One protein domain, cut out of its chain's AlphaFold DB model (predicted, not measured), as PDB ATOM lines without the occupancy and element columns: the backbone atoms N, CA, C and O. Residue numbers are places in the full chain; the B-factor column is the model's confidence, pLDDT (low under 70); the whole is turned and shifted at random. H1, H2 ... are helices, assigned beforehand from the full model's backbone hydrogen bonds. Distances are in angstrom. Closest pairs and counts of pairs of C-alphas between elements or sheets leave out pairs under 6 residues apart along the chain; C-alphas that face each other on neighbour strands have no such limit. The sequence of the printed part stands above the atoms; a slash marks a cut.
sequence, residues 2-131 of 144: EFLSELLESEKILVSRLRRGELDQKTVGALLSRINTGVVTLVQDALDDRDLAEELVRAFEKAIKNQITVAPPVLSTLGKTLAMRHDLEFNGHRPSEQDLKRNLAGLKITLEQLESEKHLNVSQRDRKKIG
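AT A GLANCE: This is residues 2 to 131 of the 144 residues of an uncharacterized protein of candidate division MSBL1 archaeon SCGC-AAA382A03 (UniProt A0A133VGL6). One long helix, H5, folds back along an up-and-down bundle of four shorter helices, H1 to H4, touching it at H4 with its residues 100 to 107 alone, while its last residues, 122 to 131, stick out. In the bundle, each helix running against the one before it, the pair H3 and H4 is shifted along the pair H1 and H2, toward the end of H2. The printed part has 130 residues with five named helices, H1 to H5 in chain order, and no named strand; the class is all helix. The whole is only just compact, close to loose, with a radius of gyration of the C-alphas of 16.7 A, and its elongated outline spans 58 by 31 by 23 A.

HOW THE PARTS SIT: H5, residues 97 to 131, touches H4, residues 72 to 85, opposite ways at a shallow tilt of 23 degrees; the closest C-alphas are those of Pro 73 and Leu 107, 5.7 A apart. H3, residues 50 to 65, and H4 form a helical hairpin with 17 pairs of C-alphas within 8 A, the closest those of Val 57 and Gly 79 at 5.1 A, at a shallow tilt of 27 degrees. H2, residues 25 to 46, only just touches H4, with 3 pairs of C-alphas within 8 A, the closest those of Val 43 and Leu 78 at 7.0 A; they run the same way. H2 touches H3 with its residues 43 to 46 alone, at a steep tilt of 39 degrees, the C-alphas of Ala 46 and Ala 53 being the closest at 4.8 A. H1, residues 2 to 19, forms a helical hairpin with H2 at a shallow tilt of 22 degrees, closest at the C-alphas of Leu 7 and Ile 35, 6.0 A apart. H1 touches H3 with residues 4 to 8 alone, at 32 degrees, a shallow tilt only just short of steep; their closest C-alphas, those of Ser 5 and Ala 59, are 7.7 A apart. H5 is apart from H1 and H3, and only just apart from H2, with 8.1 A at the closest. In H1, H2, H3, H4 and H5 every O i to N i+4 pair is within hydrogen-bond range.

IN THESE COORDINATES: H5, residues 97 to 131, is 51.0 A from first to last C-alpha and ends at C-alpha 131 (25.747, -48.704, -12.961). H2, residues 25 to 46, measures 31.1 A and H1, residues 2 to 19, 26.1 A, beginning at C-alpha 2 (19.116, -11.868, -43.297). H3, residues 50 to 65, measures 22.5 A, and H4, residues 72 to 85, 20.0 A.

THE WHOLE: The two C-alphas farthest apart, those of Asp 87 and Gly 131, are 58.3 A apart. The link from H4 to H5, 11 residues, is long; those from H1 to H2 and H2 to H3 are tight. The printed part has no cut. The mean pLDDT of the printed part is 81.2, and residues 110 to 131 are under 70.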
ATOM      1  N   GLU A   2      19.821 -10.569 -43.351       76.25
ATOM      2  CA  GLU A   2      19.116 -11.868 -43.297       76.25
ATOM      3  C   GLU A   2      20.034 -13.017 -42.837       76.25
ATOM      4  O   GLU A   2      19.717 -13.715 -41.879       76.25
ATOM      5  N   PHE A   3      21.254 -13.071 -43.379       82.00
ATOM      6  CA  PHE A   3      22.286 -14.050 -43.021       82.00
ATOM      7  C   PHE A   3      22.638 -14.101 -41.520       82.00
ATOM      8  O   PHE A   3      22.701 -15.178 -40.935       82.00
ATOM      9  N   LEU A   4      22.825 -12.950 -40.852       85.81
ATOM     10  CA  LEU A   4      23.078 -12.936 -39.403       85.81
ATOM     11  C   LEU A   4      21.883 -13.513 -38.636       85.81
ATOM     12  O   LEU A   4      22.060 -14.256 -37.677       85.81
ATOM     13  N   SER A   5      20.664 -13.184 -39.059       83.62
ATOM     14  CA  SER A   5      19.454 -13.648 -38.377       83.62
ATOM     15  C   SER A   5      19.298 -15.167 -38.505       83.62
ATOM     16  O   SER A   5      18.984 -15.832 -37.519       83.62
ATOM     17  N   GLU A   6      19.602 -15.724 -39.678       87.12
ATOM     18  CA  GLU A   6      19.641 -17.172 -39.913       87.12
ATOM     19  C   GLU A   6      20.710 -17.878 -39.073       87.12
ATOM     20  O   GLU A   6      20.444 -18.938 -38.501       87.12
ATOM     21  N   LEU A   7      21.906 -17.290 -38.955       88.94
ATOM     22  CA  LEU A   7      22.979 -17.819 -38.110       88.94
ATOM     23  C   LEU A   7      22.560 -17.886 -36.634       88.94
ATOM     24  O   LEU A   7      22.768 -18.913 -35.985       88.94
ATOM     25  N   LEU A   8      21.941 -16.824 -36.111       88.12
ATOM     26  CA  LEU A   8      21.497 -16.758 -34.714       88.12
ATOM     27  C   LEU A   8      20.318 -17.699 -34.429       88.12
ATOM     28  O   LEU A   8      20.300 -18.375 -33.402       88.12
ATOM     29  N   GLU A   9      19.357 -17.810 -35.347       87.88
ATOM     30  CA  GLU A   9      18.257 -18.773 -35.206       87.88
ATOM     31  C   GLU A   9      18.779 -20.219 -35.272       87.88
ATOM     32  O   GLU A   9      18.385 -21.078 -34.476       87.88
ATOM     33  N   SER A  10      19.745 -20.483 -36.159       88.00
ATOM     34  CA  SER A  10      20.415 -21.783 -36.252       88.00
ATOM     35  C   SER A  10      21.114 -22.157 -34.944       88.00
ATOM     36  O   SER A  10      21.012 -23.301 -34.500       88.00
ATOM     37  N   GLU A  11      21.774 -21.204 -34.281       89.38
ATOM     38  CA  GLU A  11      22.397 -21.405 -32.967       89.38
ATOM     39  C   GLU A  11      21.374 -21.897 -31.928       89.38
ATOM     40  O   GLU A  11      21.577 -22.924 -31.269       89.38
ATOM     41  N   LYS A  12      20.235 -21.206 -31.820       87.19
ATOM     42  CA  LYS A  12      19.154 -21.549 -30.885       87.19
ATOM     43  C   LYS A  12      18.566 -22.925 -31.160       87.19
ATOM     44  O   LYS A  12      18.344 -23.697 -30.220       87.19
ATOM     45  N   ILE A  13      18.346 -23.260 -32.432       88.50
ATOM     46  CA  ILE A  13      17.869 -24.586 -32.835       88.50
ATOM     47  C   ILE A  13      18.876 -25.660 -32.419       88.50
ATOM     48  O   ILE A  13      18.483 -26.646 -31.793       88.50
ATOM     49  N   LEU A  14      20.168 -25.476 -32.703       87.44
ATOM     50  CA  LEU A  14      21.210 -26.451 -32.365       87.44
ATOM     51  C   LEU A  14      21.289 -26.717 -30.861       87.44
ATOM     52  O   LEU A  14      21.369 -27.874 -30.442       87.44
ATOM     53  N   VAL A  15      21.206 -25.671 -30.039       83.38
ATOM     54  CA  VAL A  15      21.228 -25.827 -28.579       83.38
ATOM     55  C   VAL A  15      19.946 -26.461 -28.052       83.38
ATOM     56  O   VAL A  15      20.002 -27.305 -27.158       83.38
ATOM     57  N   SER A  16      18.793 -26.141 -28.638       83.62
ATOM     58  CA  SER A  16      17.535 -26.831 -28.331       83.62
ATOM     59  C   SER A  16      17.628 -28.333 -28.635       83.62
ATOM     60  O   SER A  16      17.287 -29.157 -27.784       83.62
ATOM     61  N   ARG A  17      18.177 -28.706 -29.798       83.19
ATOM     62  CA  ARG A  17      18.387 -30.113 -30.181       83.19
ATOM     63  C   ARG A  17      19.380 -30.834 -29.272       83.19
ATOM     64  O   ARG A  17      19.141 -31.987 -28.917       83.19
ATOM     65  N   LEU A  18      20.442 -30.155 -28.828       81.62
ATOM     66  CA  LEU A  18      21.357 -30.690 -27.813       81.62
ATOM     67  C   LEU A  18      20.626 -30.986 -26.497       81.62
ATOM     68  O   LEU A  18      20.770 -32.077 -25.949       81.62
ATOM     69  N   ARG A  19      19.811 -30.042 -26.004       78.75
ATOM     70  CA  ARG A  19      19.041 -30.194 -24.753       78.75
ATOM     71  C   ARG A  19      18.038 -31.343 -24.813       78.75
ATOM     72  O   ARG A  19      17.828 -32.019 -23.813       78.75
ATOM     73  N   ARG A  20      17.441 -31.578 -25.983       86.56
ATOM     74  CA  ARG A  20      16.525 -32.703 -26.229       86.56
ATOM     75  C   ARG A  20      17.245 -34.038 -26.443       86.56
ATOM     76  O   ARG A  20      16.588 -35.070 -26.509       86.56
ATOM     77  N   GLY A  21      18.576 -34.034 -26.542       82.69
ATOM     78  CA  GLY A  21      19.373 -35.227 -26.828       82.69
ATOM     79  C   GLY A  21      19.277 -35.710 -28.278       82.69
ATOM     80  O   GLY A  21      19.705 -36.822 -28.568       82.69
ATOM     81  N   GLU A  22      18.731 -34.891 -29.182       87.44
ATOM     82  CA  GLU A  22      18.582 -35.206 -30.610       87.44
ATOM     83  C   GLU A  22      19.919 -35.112 -31.360       87.44
ATOM     84  O   GLU A  22      20.126 -35.798 -32.356       87.44
ATOM     85  N   LEU A  23      20.830 -34.261 -30.879       83.50
ATOM     86  CA  LEU A  23      22.191 -34.130 -31.392       83.50
ATOM     87  C   LEU A  23      23.202 -34.312 -30.264       83.50
ATOM     88  O   LEU A  23      22.986 -33.877 -29.130       83.50
ATOM     89  N   ASP A  24      24.338 -34.928 -30.584       84.19
ATOM     90  CA  ASP A  24      25.429 -35.061 -29.635       84.19
ATOM     91  C   ASP A  24      26.221 -33.751 -29.481       84.19
ATOM     92  O   ASP A  24      26.243 -32.870 -30.345       84.19
ATOM     93  N   GLN A  25      26.918 -33.646 -28.353       78.44
ATOM     94  CA  GLN A  25      27.661 -32.451 -27.978       78.44
ATOM     95  C   GLN A  25      28.825 -32.129 -28.923       78.44
ATOM     96  O   GLN A  25      29.132 -30.954 -29.120       78.44
ATOM     97  N   LYS A  26      29.482 -33.138 -29.505       83.75
ATOM     98  CA  LYS A  26      30.607 -32.923 -30.424       83.75
ATOM     99  C   LYS A  26      30.099 -32.306 -31.726       83.75
ATOM    100  O   LYS A  26      30.680 -31.332 -32.197       83.75
ATOM    101  N   THR A  27      28.996 -32.830 -32.257       84.00
ATOM    102  CA  THR A  27      28.344 -32.304 -33.464       84.00
ATOM    103  C   THR A  27      27.843 -30.879 -33.250       84.00
ATOM    104  O   THR A  27      28.165 -29.989 -34.036       84.00
ATOM    105  N   VAL A  28      27.122 -30.628 -32.154       82.62
ATOM    106  CA  VAL A  28      26.613 -29.285 -31.835       82.62
ATOM    107  C   VAL A  28      27.762 -28.303 -31.611       82.62
ATOM    108  O   VAL A  28      27.735 -27.213 -32.171       82.62
ATOM    109  N   GLY A  29      28.811 -28.693 -30.882       79.56
ATOM    110  CA  GLY A  29      29.989 -27.848 -30.671       79.56
ATOM    111  C   GLY A  29      30.693 -27.459 -31.974       79.56
ATOM    112  O   GLY A  29      31.044 -26.294 -32.156       79.56
ATOM    113  N   ALA A  30      30.848 -28.400 -32.912       81.94
ATOM    114  CA  ALA A  30      31.440 -28.115 -34.220       81.94
ATOM    115  C   ALA A  30      30.589 -27.136 -35.047       81.94
ATOM    116  O   ALA A  30      31.129 -26.234 -35.686       81.94
ATOM    117  N   LEU A  31      29.261 -27.284 -35.021       85.69
ATOM    118  CA  LEU A  31      28.346 -26.402 -35.749       85.69
ATOM    119  C   LEU A  31      28.273 -25.002 -35.121       85.69
ATOM    120  O   LEU A  31      28.368 -24.012 -35.842       85.69
ATOM    121  N   LEU A  32      28.205 -24.906 -33.790       84.69
ATOM    122  CA  LEU A  32      28.251 -23.627 -33.072       84.69
ATOM    123  C   LEU A  32      29.569 -22.882 -33.311       84.69
ATOM    124  O   LEU A  32      29.564 -21.669 -33.495       84.69
ATOM    125  N   SER A  33      30.699 -23.593 -33.375       82.44
ATOM    126  CA  SER A  33      31.995 -22.985 -33.705       82.44
ATOM    127  C   SER A  33      31.997 -22.335 -35.093       82.44
ATOM    128  O   SER A  33      32.537 -21.238 -35.251       82.44
ATOM    129  N   ARG A  34      31.344 -22.955 -36.086       84.31
ATOM    130  CA  ARG A  34      31.196 -22.372 -37.432       84.31
ATOM    131  C   ARG A  34      30.309 -21.130 -37.425       84.31
ATOM    132  O   ARG A  34      30.680 -20.137 -38.040       84.31
ATOM    133  N   ILE A  35      29.191 -21.169 -36.700       85.44
ATOM    134  CA  ILE A  35      28.301 -20.008 -36.539       85.44
ATOM    135  C   ILE A  35      29.063 -18.845 -35.901       85.44
ATOM    136  O   ILE A  35      29.084 -17.750 -36.460       85.44
ATOM    137  N   ASN A  36      29.762 -19.094 -34.791       82.06
ATOM    138  CA  ASN A  36      30.568 -18.078 -34.117       82.06
ATOM    139  C   ASN A  36      31.651 -17.504 -35.031       82.06
ATOM    140  O   ASN A  36      31.864 -16.298 -35.023       82.06
ATOM    141  N   THR A  37      32.301 -18.342 -35.845       84.25
ATOM    142  CA  THR A  37      33.285 -17.875 -36.832       84.25
ATOM    143  C   THR A  37      32.639 -16.907 -37.822       84.25
ATOM    144  O   THR A  37      33.158 -15.815 -38.008       84.25
ATOM    145  N   GLY A  38      31.475 -17.252 -38.383       86.25
ATOM    146  CA  GLY A  38      30.748 -16.370 -39.301       86.25
ATOM    147  C   GLY A  38      30.347 -15.035 -38.666       86.25
ATOM    148  O   GLY A  38      30.539 -13.986 -39.272       86.25
ATOM    149  N   VAL A  39      29.854 -15.053 -37.423       88.88
ATOM    150  CA  VAL A  39      29.506 -13.822 -36.691       88.88
ATOM    151  C   VAL A  39      30.746 -12.967 -36.410       88.88
ATOM    152  O   VAL A  39      30.693 -11.752 -36.578       88.88
ATOM    153  N   VAL A  40      31.866 -13.576 -36.010       87.19
ATOM    154  CA  VAL A  40      33.129 -12.853 -35.781       87.19
ATOM    155  C   VAL A  40      33.649 -12.231 -37.075       87.19
ATOM    156  O   VAL A  40      34.052 -11.074 -37.042       87.19
ATOM    157  N   THR A  41      33.596 -12.945 -38.202       87.88
ATOM    158  CA  THR A  41      33.982 -12.394 -39.509       87.88
ATOM    159  C   THR A  41      33.129 -11.181 -39.877       87.88
ATOM    160  O   THR A  41      33.686 -10.144 -40.207       87.88
ATOM    161  N   LEU A  42      31.802 -11.246 -39.702       89.31
ATOM    162  CA  LEU A  42      30.926 -10.088 -39.941       89.31
ATOM    163  C   LEU A  42      31.301  -8.881 -39.073       89.31
ATOM    164  O   LEU A  42      31.288  -7.749 -39.543       89.31
ATOM    165  N   VAL A  43      31.633  -9.115 -37.801       92.25
ATOM    166  CA  VAL A  43      32.083  -8.046 -36.900       92.25
ATOM    167  C   VAL A  43      33.411  -7.468 -37.371       92.25
ATOM    168  O   VAL A  43      33.568  -6.258 -37.324       92.25
ATOM    169  N   GLN A  44      34.353  -8.300 -37.820       90.56
ATOM    170  CA  GLN A  44      35.635  -7.837 -38.354       90.56
ATOM    171  C   GLN A  44      35.445  -6.968 -39.595       90.56
ATOM    172  O   GLN A  44      36.008  -5.880 -39.634       90.56
ATOM    173  N   ASP A  45      34.609  -7.396 -40.541       92.00
ATOM    174  CA  ASP A  45      34.291  -6.612 -41.740       92.00
ATOM    175  C   ASP A  45      33.659  -5.263 -41.362       92.00
ATOM    176  O   ASP A  45      33.988  -4.215 -41.915       92.00
ATOM    177  N   ALA A  46      32.798  -5.265 -40.344       93.50
ATOM    178  CA  ALA A  46      32.150  -4.060 -39.851       93.50
ATOM    179  C   ALA A  46      33.057  -3.130 -39.036       93.50
ATOM    180  O   ALA A  46      32.671  -1.990 -38.818       93.50
ATOM    181  N   LEU A  47      34.243  -3.557 -38.582       90.88
ATOM    182  CA  LEU A  47      35.172  -2.653 -37.883       90.88
ATOM    183  C   LEU A  47      35.716  -1.542 -38.793       90.88
ATOM    184  O   LEU A  47      36.167  -0.507 -38.287       90.88
ATOM    185  N   ASP A  48      35.676  -1.763 -40.108       93.94
ATOM    186  CA  ASP A  48      36.143  -0.823 -41.126       93.94
ATOM    187  C   ASP A  48      34.986  -0.163 -41.903       93.94
ATOM    188  O   ASP A  48      35.188   0.873 -42.538       93.94
ATOM    189  N   ASP A  49      33.763  -0.693 -41.797       95.38
ATOM    190  CA  ASP A  49      32.557  -0.182 -42.454       95.38
ATOM    191  C   ASP A  49      31.515   0.274 -41.419       95.38
ATOM    192  O   ASP A  49      30.876  -0.525 -40.731       95.38
ATOM    193  N   ARG A  50      31.323   1.597 -41.323       93.94
ATOM    194  CA  ARG A  50      30.393   2.206 -40.363       93.94
ATOM    195  C   ARG A  50      28.930   1.857 -40.641       93.94
ATOM    196  O   ARG A  50      28.181   1.689 -39.678       93.94
ATOM    197  N   ASP A  51      28.524   1.779 -41.903       94.75
ATOM    198  CA  ASP A  51      27.127   1.520 -42.258       94.75
ATOM    199  C   ASP A  51      26.783   0.067 -41.909       94.75
ATOM    200  O   ASP A  51      25.776  -0.207 -41.246       94.75
ATOM    201  N   LEU A  52      27.695  -0.859 -42.224       94.56
ATOM    202  CA  LEU A  52      27.588  -2.254 -41.800       94.56
ATOM    203  C   LEU A  52      27.604  -2.390 -40.269       94.56
ATOM    204  O   LEU A  52      26.837  -3.183 -39.712       94.56
ATOM    205  N   ALA A  53      28.433  -1.611 -39.566       94.81
ATOM    206  CA  ALA A  53      28.457  -1.597 -38.105       94.81
ATOM    207  C   ALA A  53      27.106  -1.180 -37.509       94.81
ATOM    208  O   ALA A  53      26.637  -1.814 -36.561       94.81
ATOM    209  N   GLU A  54      26.457  -0.156 -38.066       95.25
ATOM    210  CA  GLU A  54      25.140   0.291 -37.611       95.25
ATOM    211  C   GLU A  54      24.066  -0.782 -37.834       95.25
ATOM    212  O   GLU A  54      23.263  -1.062 -36.934       95.25
ATOM    213  N   GLU A  55      24.079  -1.446 -38.992       94.50
ATOM    214  CA  GLU A  55      23.181  -2.568 -39.261       94.50
ATOM    215  C   GLU A  55      23.383  -3.722 -38.266       94.50
ATOM    216  O   GLU A  55      22.411  -4.232 -37.691       94.50
ATOM    217  N   LEU A  56      24.638  -4.114 -38.017       93.88
ATOM    218  CA  LEU A  56      24.976  -5.189 -37.082       93.88
ATOM    219  C   LEU A  56      24.581  -4.853 -35.645       93.88
ATOM    220  O   LEU A  56      24.001  -5.703 -34.965       93.88
ATOM    221  N   VAL A  57      24.839  -3.624 -35.190       94.75
ATOM    222  CA  VAL A  57      24.432  -3.156 -33.860       94.75
ATOM    223  C   VAL A  57      22.922  -3.316 -33.679       94.75
ATOM    224  O   VAL A  57      22.497  -3.994 -32.740       94.75
ATOM    225  N   ARG A  58      22.110  -2.814 -34.620       92.94
ATOM    226  CA  ARG A  58      20.640  -2.931 -34.569       92.94
ATOM    227  C   ARG A  58      20.170  -4.388 -34.524       92.94
ATOM    228  O   ARG A  58      19.213  -4.724 -33.820       92.94
ATOM    229  N   ALA A  59      20.821  -5.285 -35.264       91.88
ATOM    230  CA  ALA A  59      20.460  -6.699 -35.220       91.88
ATOM    231  C   ALA A  59      20.874  -7.393 -33.924       91.88
ATOM    232  O   ALA A  59      20.101  -8.209 -33.419       91.88
ATOM    233  N   PHE A  60      22.035  -7.066 -33.355       91.75
ATOM    234  CA  PHE A  60      22.431  -7.590 -32.049       91.75
ATOM    235  C   PHE A  60      21.469  -7.137 -30.948       91.75
ATOM    236  O   PHE A  60      21.039  -7.970 -30.148       91.75
ATOM    237  N   GLU A  61      21.052  -5.869 -30.942       91.38
ATOM    238  CA  GLU A  61      20.022  -5.367 -30.023       91.38
ATOM    239  C   GLU A  61      18.715  -6.156 -30.158       91.38
ATOM    240  O   GLU A  61      18.166  -6.650 -29.169       91.38
ATOM    241  N   LYS A  62      18.238  -6.339 -31.396       90.62
ATOM    242  CA  LYS A  62      17.022  -7.108 -31.681       90.62
ATOM    243  C   LYS A  62      17.148  -8.559 -31.215       90.62
ATOM    244  O   LYS A  62      16.216  -9.081 -30.603       90.62
ATOM    245  N   ALA A  63      18.281  -9.207 -31.474       88.12
ATOM    246  CA  ALA A  63      18.525 -10.592 -31.085       88.12
ATOM    247  C   ALA A  63      18.546 -10.779 -29.564       88.12
ATOM    248  O   ALA A  63      17.957 -11.738 -29.058       88.12
ATOM    249  N   ILE A  64      19.164  -9.846 -28.834       86.69
ATOM    250  CA  ILE A  64      19.187  -9.840 -27.367       86.69
ATOM    251  C   ILE A  64      17.782  -9.598 -26.815       86.69
ATOM    252  O   ILE A  64      17.310 -10.381 -25.989       86.69
ATOM    253  N   LYS A  65      17.090  -8.562 -27.304       89.12
ATOM    254  CA  LYS A  65      15.730  -8.210 -26.869       89.12
ATOM    255  C   LYS A  65      14.750  -9.367 -27.055       89.12
ATOM    256  O   LYS A  65      13.917  -9.614 -26.188       89.12
ATOM    257  N   ASN A  66      14.875 -10.091 -28.164       88.62
ATOM    258  CA  ASN A  66      13.973 -11.183 -28.523       88.62
ATOM    259  C   ASN A  66      14.457 -12.569 -28.056       88.62
ATOM    260  O   ASN A  66      13.812 -13.563 -28.383       88.62
ATOM    261  N   GLN A  67      15.578 -12.663 -27.327       82.62
ATOM    262  CA  GLN A  67      16.161 -13.938 -26.872       82.62
ATOM    263  C   GLN A  67      16.299 -14.961 -28.022       82.62
ATOM    264  O   GLN A  67      15.911 -16.133 -27.924       82.62
ATOM    265  N   ILE A  68      16.799 -14.485 -29.166       83.50
ATOM    266  CA  ILE A  68      16.970 -15.293 -30.386       83.50
ATOM    267  C   ILE A  68      18.217 -16.182 -30.286       83.50
ATOM    268  O   ILE A  68      18.294 -17.194 -30.961       83.50
ATOM    269  N   THR A  69      19.151 -15.871 -29.389       78.81
ATOM    270  CA  THR A  69      20.388 -16.631 -29.143       78.81
ATOM    271  C   THR A  69      20.410 -17.219 -27.732       78.81
ATOM    272  O   THR A  69      19.763 -16.699 -26.818       78.81
ATOM    273  N   VAL A  70      21.202 -18.275 -27.528       72.81
ATOM    274  CA  VAL A  70      21.522 -18.794 -26.188       72.81
ATOM    275  C   VAL A  70      22.757 -18.144 -25.558       72.81
ATOM    276  O   VAL A  70      22.961 -18.287 -24.354       72.81
ATOM    277  N   ALA A  71      23.533 -17.380 -26.332       77.06
ATOM    278  CA  ALA A  71      24.700 -16.634 -25.880       77.06
ATOM    279  C   ALA A  71      24.505 -15.095 -25.926       77.06
ATOM    280  O   ALA A  71      25.338 -14.392 -26.508       77.06
ATOM    281  N   PRO A  72      23.476 -14.512 -25.261       82.50
ATOM    282  CA  PRO A  72      23.312 -13.056 -25.170       82.50
ATOM    283  C   PRO A  72      24.574 -12.277 -24.747       82.50
ATOM    284  O   PRO A  72      24.800 -11.200 -25.306       82.50
ATOM    285  N   PRO A  73      25.431 -12.775 -23.824       82.81
ATOM    286  CA  PRO A  73      26.666 -12.078 -23.464       82.81
ATOM    287  C   PRO A  73      27.651 -11.920 -24.630       82.81
ATOM    288  O   PRO A  73      28.289 -10.872 -24.740       82.81
ATOM    289  N   VAL A  74      27.755 -12.915 -25.524       83.88
ATOM    290  CA  VAL A  74      28.623 -12.846 -26.716       83.88
ATOM    291  C   VAL A  74      28.134 -11.738 -27.637       83.88
ATOM    292  O   VAL A  74      28.888 -10.812 -27.930       83.88
ATOM    293  N   LEU A  75      26.855 -11.775 -28.025       86.62
ATOM    294  CA  LEU A  75      26.285 -10.763 -28.921       86.62
ATOM    295  C   LEU A  75      26.350  -9.364 -28.315       86.62
ATOM    296  O   LEU A  75      26.671  -8.405 -29.010       86.62
ATOM    297  N   SER A  76      26.106  -9.244 -27.007       89.56
ATOM    298  CA  SER A  76      26.230  -7.965 -26.313       89.56
ATOM    299  C   SER A  76      27.662  -7.435 -26.359       89.56
ATOM    300  O   SER A  76      27.866  -6.240 -26.543       89.56
ATOM    301  N   THR A  77      28.664  -8.302 -26.206       90.88
ATOM    302  CA  THR A  77      30.080  -7.912 -26.291       90.88
ATOM    303  C   THR A  77      30.446  -7.451 -27.698       90.88
ATOM    304  O   THR A  77      31.038  -6.383 -27.857       90.88
ATOM    305  N   LEU A  78      30.062  -8.220 -28.717       91.50
ATOM    306  CA  LEU A  78      30.352  -7.903 -30.115       91.50
ATOM    307  C   LEU A  78      29.666  -6.604 -30.550       91.50
ATOM    308  O   LEU A  78      30.320  -5.712 -31.084       91.50
ATOM    309  N   GLY A  79      28.383  -6.439 -30.225       92.81
ATOM    310  CA  GLY A  79      27.644  -5.223 -30.547       92.81
ATOM    311  C   GLY A  79      28.166  -3.977 -29.836       92.81
ATOM    312  O   GLY A  79      28.341  -2.945 -30.477       92.81
ATOM    313  N   LYS A  80      28.516  -4.067 -28.545       93.94
ATOM    314  CA  LYS A  80      29.155  -2.944 -27.833       93.94
ATOM    315  C   LYS A  80      30.530  -2.592 -28.402       93.94
ATOM    316  O   LYS A  80      30.905  -1.426 -28.379       93.94
ATOM    317  N   THR A  81      31.275  -3.579 -28.904       93.19
ATOM    318  CA  THR A  81      32.594  -3.350 -29.516       93.19
ATOM    319  C   THR A  81      32.458  -2.514 -30.785       93.19
ATOM    320  O   THR A  81      33.144  -1.503 -30.921       93.19
ATOM    321  N   LEU A  82      31.523  -2.885 -31.666       94.38
ATOM    322  CA  LEU A  82      31.207  -2.108 -32.867       94.38
ATOM    323  C   LEU A  82      30.701  -0.710 -32.509       94.38
ATOM    324  O   LEU A  82      31.217   0.287 -33.008       94.38
ATOM    325  N   ALA A  83      29.741  -0.625 -31.589       94.62
ATOM    326  CA  ALA A  83      29.170   0.655 -31.202       94.62
ATOM    327  C   ALA A  83      30.225   1.615 -30.628       94.62
ATOM    328  O   ALA A  83      30.273   2.777 -31.018       94.62
ATOM    329  N   MET A  84      31.146   1.125 -29.793       94.00
ATOM    330  CA  MET A  84      32.248   1.942 -29.277       94.00
ATOM    331  C   MET A  84      33.226   2.377 -30.382       94.00
ATOM    332  O   MET A  84      33.680   3.518 -30.381       94.00
ATOM    333  N   ARG A  85      33.550   1.495 -31.338       92.81
ATOM    334  CA  ARG A  85      34.483   1.795 -32.439       92.81
ATOM    335  C   ARG A  85      33.968   2.896 -33.370       92.81
ATOM    336  O   ARG A  85      34.774   3.702 -33.840       92.81
ATOM    337  N   HIS A  86      32.659   2.920 -33.621       94.06
ATOM    338  CA  HIS A  86      32.011   3.804 -34.598       94.06
ATOM    339  C   HIS A  86      31.196   4.950 -33.970       94.06
ATOM    340  O   HIS A  86      30.449   5.627 -34.678       94.06
ATOM    341  N   ASP A  87      31.348   5.186 -32.662       93.12
ATOM    342  CA  ASP A  87      30.624   6.215 -31.898       93.12
ATOM    343  C   ASP A  87      29.085   6.098 -31.994       93.12
ATOM    344  O   ASP A  87      28.357   7.087 -32.117       93.12
ATOM    345  N   LEU A  88      28.592   4.858 -31.958       94.44
ATOM    346  CA  LEU A  88      27.173   4.508 -32.007       94.44
ATOM    347  C   LEU A  88      26.633   4.174 -30.608       94.44
ATOM    348  O   LEU A  88      27.372   3.903 -29.659       94.44
ATOM    349  N   GLU A  89      25.310   4.169 -30.488       92.69
ATOM    350  CA  GLU A  89      24.612   3.691 -29.296       92.69
ATOM    351  C   GLU A  89      24.343   2.185 -29.375       92.69
ATOM    352  O   GLU A  89      24.189   1.626 -30.456       92.69
ATOM    353  N   PHE A  90      24.275   1.535 -28.214       91.38
ATOM    354  CA  PHE A  90      23.866   0.145 -28.047       91.38
ATOM    355  C   PHE A  90      22.847   0.047 -26.905       91.38
ATOM    356  O   PHE A  90      23.151   0.360 -25.753       91.38
ATOM    357  N   ASN A  91      21.633  -0.400 -27.210       88.00
ATOM    358  CA  ASN A  91      20.444  -0.348 -26.362       88.00
ATOM    359  C   ASN A  91      20.162   1.066 -25.817       88.00
ATOM    360  O   ASN A  91      19.837   1.221 -24.641       88.00
ATOM    361  N   GLY A  92      20.310   2.096 -26.660       87.75
ATOM    362  CA  GLY A  92      20.063   3.500 -26.293       87.75
ATOM    363  C   GLY A  92      21.130   4.129 -25.389       87.75
ATOM    364  O   GLY A  92      20.893   5.169 -24.776       87.75
ATOM    365  N   HIS A  93      22.299   3.494 -25.264       89.38
ATOM    366  CA  HIS A  93      23.419   3.996 -24.471       89.38
ATOM    367  C   HIS A  93      24.738   3.836 -25.228       89.38
ATOM    368  O   HIS A  93      24.993   2.789 -25.819       89.38
ATOM    369  N   ARG A  94      25.621   4.842 -25.179       90.25
ATOM    370  CA  ARG A  94      26.987   4.707 -25.709       90.25
ATOM    371  C   ARG A  94      27.808   3.782 -24.803       90.25
ATOM    372  O   ARG A  94      27.955   4.098 -23.621       90.25
ATOM    373  N   PRO A  95      28.332   2.652 -25.311       91.31
ATOM    374  CA  PRO A  95      29.103   1.728 -24.489       91.31
ATOM    375  C   PRO A  95      30.393   2.367 -23.981       91.31
ATOM    376  O   PRO A  95      31.112   3.017 -24.739       91.31
ATOM    377  N   SER A  96      30.726   2.117 -22.719       90.75
ATOM    378  CA  SER A  96      32.026   2.468 -22.152       90.75
ATOM    379  C   SER A  96      33.007   1.292 -22.196       90.75
ATOM    380  O   SER A  96      32.621   0.119 -22.236       90.75
ATOM    381  N   GLU A  97      34.304   1.583 -22.081       88.00
ATOM    382  CA  GLU A  97      35.337   0.549 -21.932       88.00
ATOM    383  C   GLU A  97      35.076  -0.343 -20.696       88.00
ATOM    384  O   GLU A  97      35.348  -1.547 -20.699       88.00
ATOM    385  N   GLN A  98      34.493   0.225 -19.633       87.00
ATOM    386  CA  GLN A  98      34.111  -0.525 -18.437       87.00
ATOM    387  C   GLN A  98      32.962  -1.507 -18.716       87.00
ATOM    388  O   GLN A  98      32.964  -2.611 -18.163       87.00
ATOM    389  N   ASP A  99      32.020  -1.158 -19.596       84.38
ATOM    390  CA  ASP A  99      30.935  -2.056 -20.009       84.38
ATOM    391  C   ASP A  99      31.462  -3.264 -20.778       84.38
ATOM    392  O   ASP A  99      31.003  -4.383 -20.545       84.38
ATOM    393  N   LEU A 100      32.450  -3.055 -21.652       84.75
ATOM    394  CA  LEU A 100      33.130  -4.141 -22.357       84.75
ATOM    395  C   LEU A 100      33.883  -5.050 -21.387       84.75
ATOM    396  O   LEU A 100      33.728  -6.266 -21.456       84.75
ATOM    397  N   LYS A 101      34.625  -4.484 -20.426       84.75
ATOM    398  CA  LYS A 101      35.326  -5.266 -19.392       84.75
ATOM    399  C   LYS A 101      34.365  -6.133 -18.575       84.75
ATOM    400  O   LYS A 101      34.642  -7.309 -18.345       84.75
ATOM    401  N   ARG A 102      33.215  -5.581 -18.170       84.69
ATOM    402  CA  ARG A 102      32.170  -6.330 -17.449       84.69
ATOM    403  C   ARG A 102      31.563  -7.436 -18.309       84.69
ATOM    404  O   ARG A 102      31.416  -8.557 -17.831       84.69
ATOM    405  N   ASN A 103      31.255  -7.142 -19.569       82.75
ATOM    406  CA  ASN A 103      30.722  -8.126 -20.507       82.75
ATOM    407  C   ASN A 103      31.712  -9.273 -20.763       82.75
ATOM    408  O   ASN A 103      31.308 -10.431 -20.735       82.75
ATOM    409  N   LEU A 104      33.001  -8.971 -20.943       82.69
ATOM    410  CA  LEU A 104      34.057  -9.973 -21.110       82.69
ATOM    411  C   LEU A 104      34.207 -10.861 -19.870       82.69
ATOM    412  O   LEU A 104      34.351 -12.076 -20.000       82.69
ATOM    413  N   ALA A 105      34.118 -10.284 -18.669       80.69
ATOM    414  CA  ALA A 105      34.103 -11.059 -17.430       80.69
ATOM    415  C   ALA A 105      32.875 -11.984 -17.354       80.69
ATOM    416  O   ALA A 105      33.012 -13.166 -17.044       80.69
ATOM    417  N   GLY A 106      31.688 -11.475 -17.701       74.12
ATOM    418  CA  GLY A 106      30.461 -12.272 -17.775       74.12
ATOM    419  C   GLY A 106      30.554 -13.400 -18.803       74.12
ATOM    420  O   GLY A 106      30.196 -14.534 -18.504       74.12
ATOM    421  N   LEU A 107      31.113 -13.115 -19.981       78.69
ATOM    422  CA  LEU A 107      31.345 -14.106 -21.025       78.69
ATOM    423  C   LEU A 107      32.287 -15.213 -20.549       78.69
ATOM    424  O   LEU A 107      32.003 -16.386 -20.771       78.69
ATOM    425  N   LYS A 108      33.376 -14.855 -19.862       75.56
ATOM    426  CA  LYS A 108      34.314 -15.825 -19.294       75.56
ATOM    427  C   LYS A 108      33.612 -16.774 -18.318       75.56
ATOM    428  O   LYS A 108      33.755 -17.982 -18.456       75.56
ATOM    429  N   ILE A 109      32.779 -16.240 -17.424       73.25
ATOM    430  CA  ILE A 109      31.976 -17.044 -16.489       73.25
ATOM    431  C   ILE A 109      30.999 -17.958 -17.245       73.25
ATOM    432  O   ILE A 109      30.892 -19.139 -16.927       73.25
ATOM    433  N   THR A 110      30.297 -17.446 -18.262       67.44
ATOM    434  CA  THR A 110      29.375 -18.255 -19.078       67.44
ATOM    435  C   THR A 110      30.104 -19.381 -19.816       67.44
ATOM    436  O   THR A 110      29.600 -20.501 -19.869       67.44
ATOM    437  N   LEU A 111      31.298 -19.120 -20.356       65.56
ATOM    438  CA  LEU A 111      32.120 -20.141 -21.009       65.56
ATOM    439  C   LEU A 111      32.602 -21.201 -20.009       65.56
ATOM    440  O   LEU A 111      32.439 -22.389 -20.274       65.56
ATOM    441  N   GLU A 112      33.097 -20.789 -18.840       64.75
ATOM    442  CA  GLU A 112      33.501 -21.694 -17.753       64.75
ATOM    443  C   GLU A 112      32.327 -22.569 -17.271       64.75
ATOM    444  O   GLU A 112      32.495 -23.759 -16.993       64.75
ATOM    445  N   GLN A 113      31.111 -22.018 -17.224       61.03
ATOM    446  CA  GLN A 113      29.890 -22.758 -16.888       61.03
ATOM    447  C   GLN A 113      29.492 -23.758 -17.980       61.03
ATOM    448  O   GLN A 113      29.188 -24.906 -17.662       61.03
ATOM    449  N   LEU A 114      29.545 -23.376 -19.258       59.84
ATOM    450  CA  LEU A 114      29.254 -24.275 -20.382       59.84
ATOM    451  C   LEU A 114      30.279 -25.419 -20.489       59.84
ATOM    452  O   LEU A 114      29.919 -26.564 -20.782       59.84
ATOM    453  N   GLU A 115      31.552 -25.145 -20.205       57.50
ATOM    454  CA  GLU A 115      32.581 -26.180 -20.068       57.50
ATOM    455  C   GLU A 115      32.336 -27.066 -18.839       57.50
ATOM    456  O   GLU A 115      32.479 -28.287 -18.902       57.50
ATOM    457  N   SER A 116      31.875 -26.501 -17.729       58.47
ATOM    458  CA  SER A 116      31.519 -27.282 -16.541       58.47
ATOM    459  C   SER A 116      30.299 -28.184 -16.780       58.47
ATOM    460  O   SER A 116      30.300 -29.346 -16.375       58.47
ATOM    461  N   GLU A 117      29.285 -27.716 -17.512       54.91
ATOM    462  CA  GLU A 117      28.145 -28.530 -17.956       54.91
ATOM    463  C   GLU A 117      28.573 -29.656 -18.915       54.91
ATOM    464  O   GLU A 117      28.017 -30.759 -18.869       54.91
ATOM    465  N   LYS A 118      29.608 -29.438 -19.741       53.28
ATOM    466  CA  LYS A 118      30.269 -30.495 -20.529       53.28
ATOM    467  C   LYS A 118      30.877 -31.565 -19.618       53.28
ATOM    468  O   LYS A 118      30.671 -32.751 -19.871       53.28
ATOM    469  N   HIS A 119      31.545 -31.186 -18.530       45.56
ATOM    470  CA  HIS A 119      32.115 -32.143 -17.571       45.56
ATOM    471  C   HIS A 119      31.054 -32.861 -16.716       45.56
ATOM    472  O   HIS A 119      31.158 -34.069 -16.486       45.56
ATOM    473  N   LEU A 120      29.988 -32.170 -16.301       43.50
ATOM    474  CA  LEU A 120      28.874 -32.764 -15.553       43.50
ATOM    475  C   LEU A 120      28.119 -33.807 -16.388       43.50
ATOM    476  O   LEU A 120      27.856 -34.907 -15.899       43.50
ATOM    477  N   ASN A 121      27.862 -33.528 -17.668       45.31
ATOM    478  CA  ASN A 121      27.234 -34.490 -18.578       45.31
ATOM    479  C   ASN A 121      28.128 -35.707 -18.884       45.31
ATOM    480  O   ASN A 121      27.613 -36.814 -19.063       45.31
ATOM    481  N   VAL A 122      29.459 -35.545 -18.894       46.19
ATOM    482  CA  VAL A 122      30.411 -36.669 -18.991       46.19
ATOM    483  C   VAL A 122      30.373 -37.520 -17.714       46.19
ATOM    484  O   VAL A 122      30.150 -38.727 -17.796       46.19
ATOM    485  N   SER A 123      30.443 -36.904 -16.529       43.47
ATOM    486  CA  SER A 123      30.421 -37.636 -15.249       43.47
ATOM    487  C   SER A 123      29.106 -38.393 -14.982       43.47
ATOM    488  O   SER A 123      29.121 -39.485 -14.408       43.47
ATOM    489  N   GLN A 124      27.958 -37.877 -15.442       45.06
ATOM    490  CA  GLN A 124      26.678 -38.597 -15.372       45.06
ATOM    491  C   GLN A 124      26.609 -39.783 -16.348       45.06
ATOM    492  O   GLN A 124      26.016 -40.816 -16.014       45.06
ATOM    493  N   ARG A 125      27.231 -39.681 -17.533       46.88
ATOM    494  CA  ARG A 125      27.354 -40.805 -18.482       46.88
ATOM    495  C   ARG A 125      28.273 -41.899 -17.944       46.88
ATOM    496  O   ARG A 125      27.924 -43.073 -18.073       46.88
ATOM    497  N   ASP A 126      29.362 -41.537 -17.271       45.81
ATOM    498  CA  ASP A 126      30.259 -42.506 -16.632       45.81
ATOM    499  C   ASP A 126      29.585 -43.207 -15.448       45.81
ATOM    500  O   ASP A 126      29.640 -44.433 -15.348       45.81
ATOM    501  N   ARG A 127      28.825 -42.484 -14.612       45.81
ATOM    502  CA  ARG A 127      28.024 -43.102 -13.537       45.81
ATOM    503  C   ARG A 127      26.960 -44.071 -14.068       45.81
ATOM    504  O   ARG A 127      26.789 -45.142 -13.492       45.81
ATOM    505  N   LYS A 128      26.283 -43.757 -15.182       48.41
ATOM    506  CA  LYS A 128      25.330 -44.687 -15.828       48.41
ATOM    507  C   LYS A 128      26.018 -45.902 -16.468       48.41
ATOM    508  O   LYS A 128      25.456 -46.996 -16.423       48.41
ATOM    509  N   LYS A 129      27.227 -45.749 -17.022       49.22
ATOM    510  CA  LYS A 129      28.038 -46.875 -17.528       49.22
ATOM    511  C   LYS A 129      28.512 -47.800 -16.403       49.22
ATOM    512  O   LYS A 129      28.414 -49.015 -16.542       49.22
ATOM    513  N   ILE A 130      28.950 -47.235 -15.277       47.91
ATOM    514  CA  ILE A 130      29.374 -47.999 -14.093       47.91
ATOM    515  C   ILE A 130      28.176 -48.704 -13.433       47.91
ATOM    516  O   ILE A 130      28.309 -49.845 -12.996       47.91
ATOM    517  N   GLY A 131      26.992 -48.077 -13.424       44.12
ATOM    518  CA  GLY A 131      25.747 -48.704 -12.961       44.12
ATOM    519  C   GLY A 131      25.356 -49.944 -13.774       44.12
ATOM    520  O   GLY A 131      25.118 -50.997 -13.194       44.12
TER     521      GLY A 131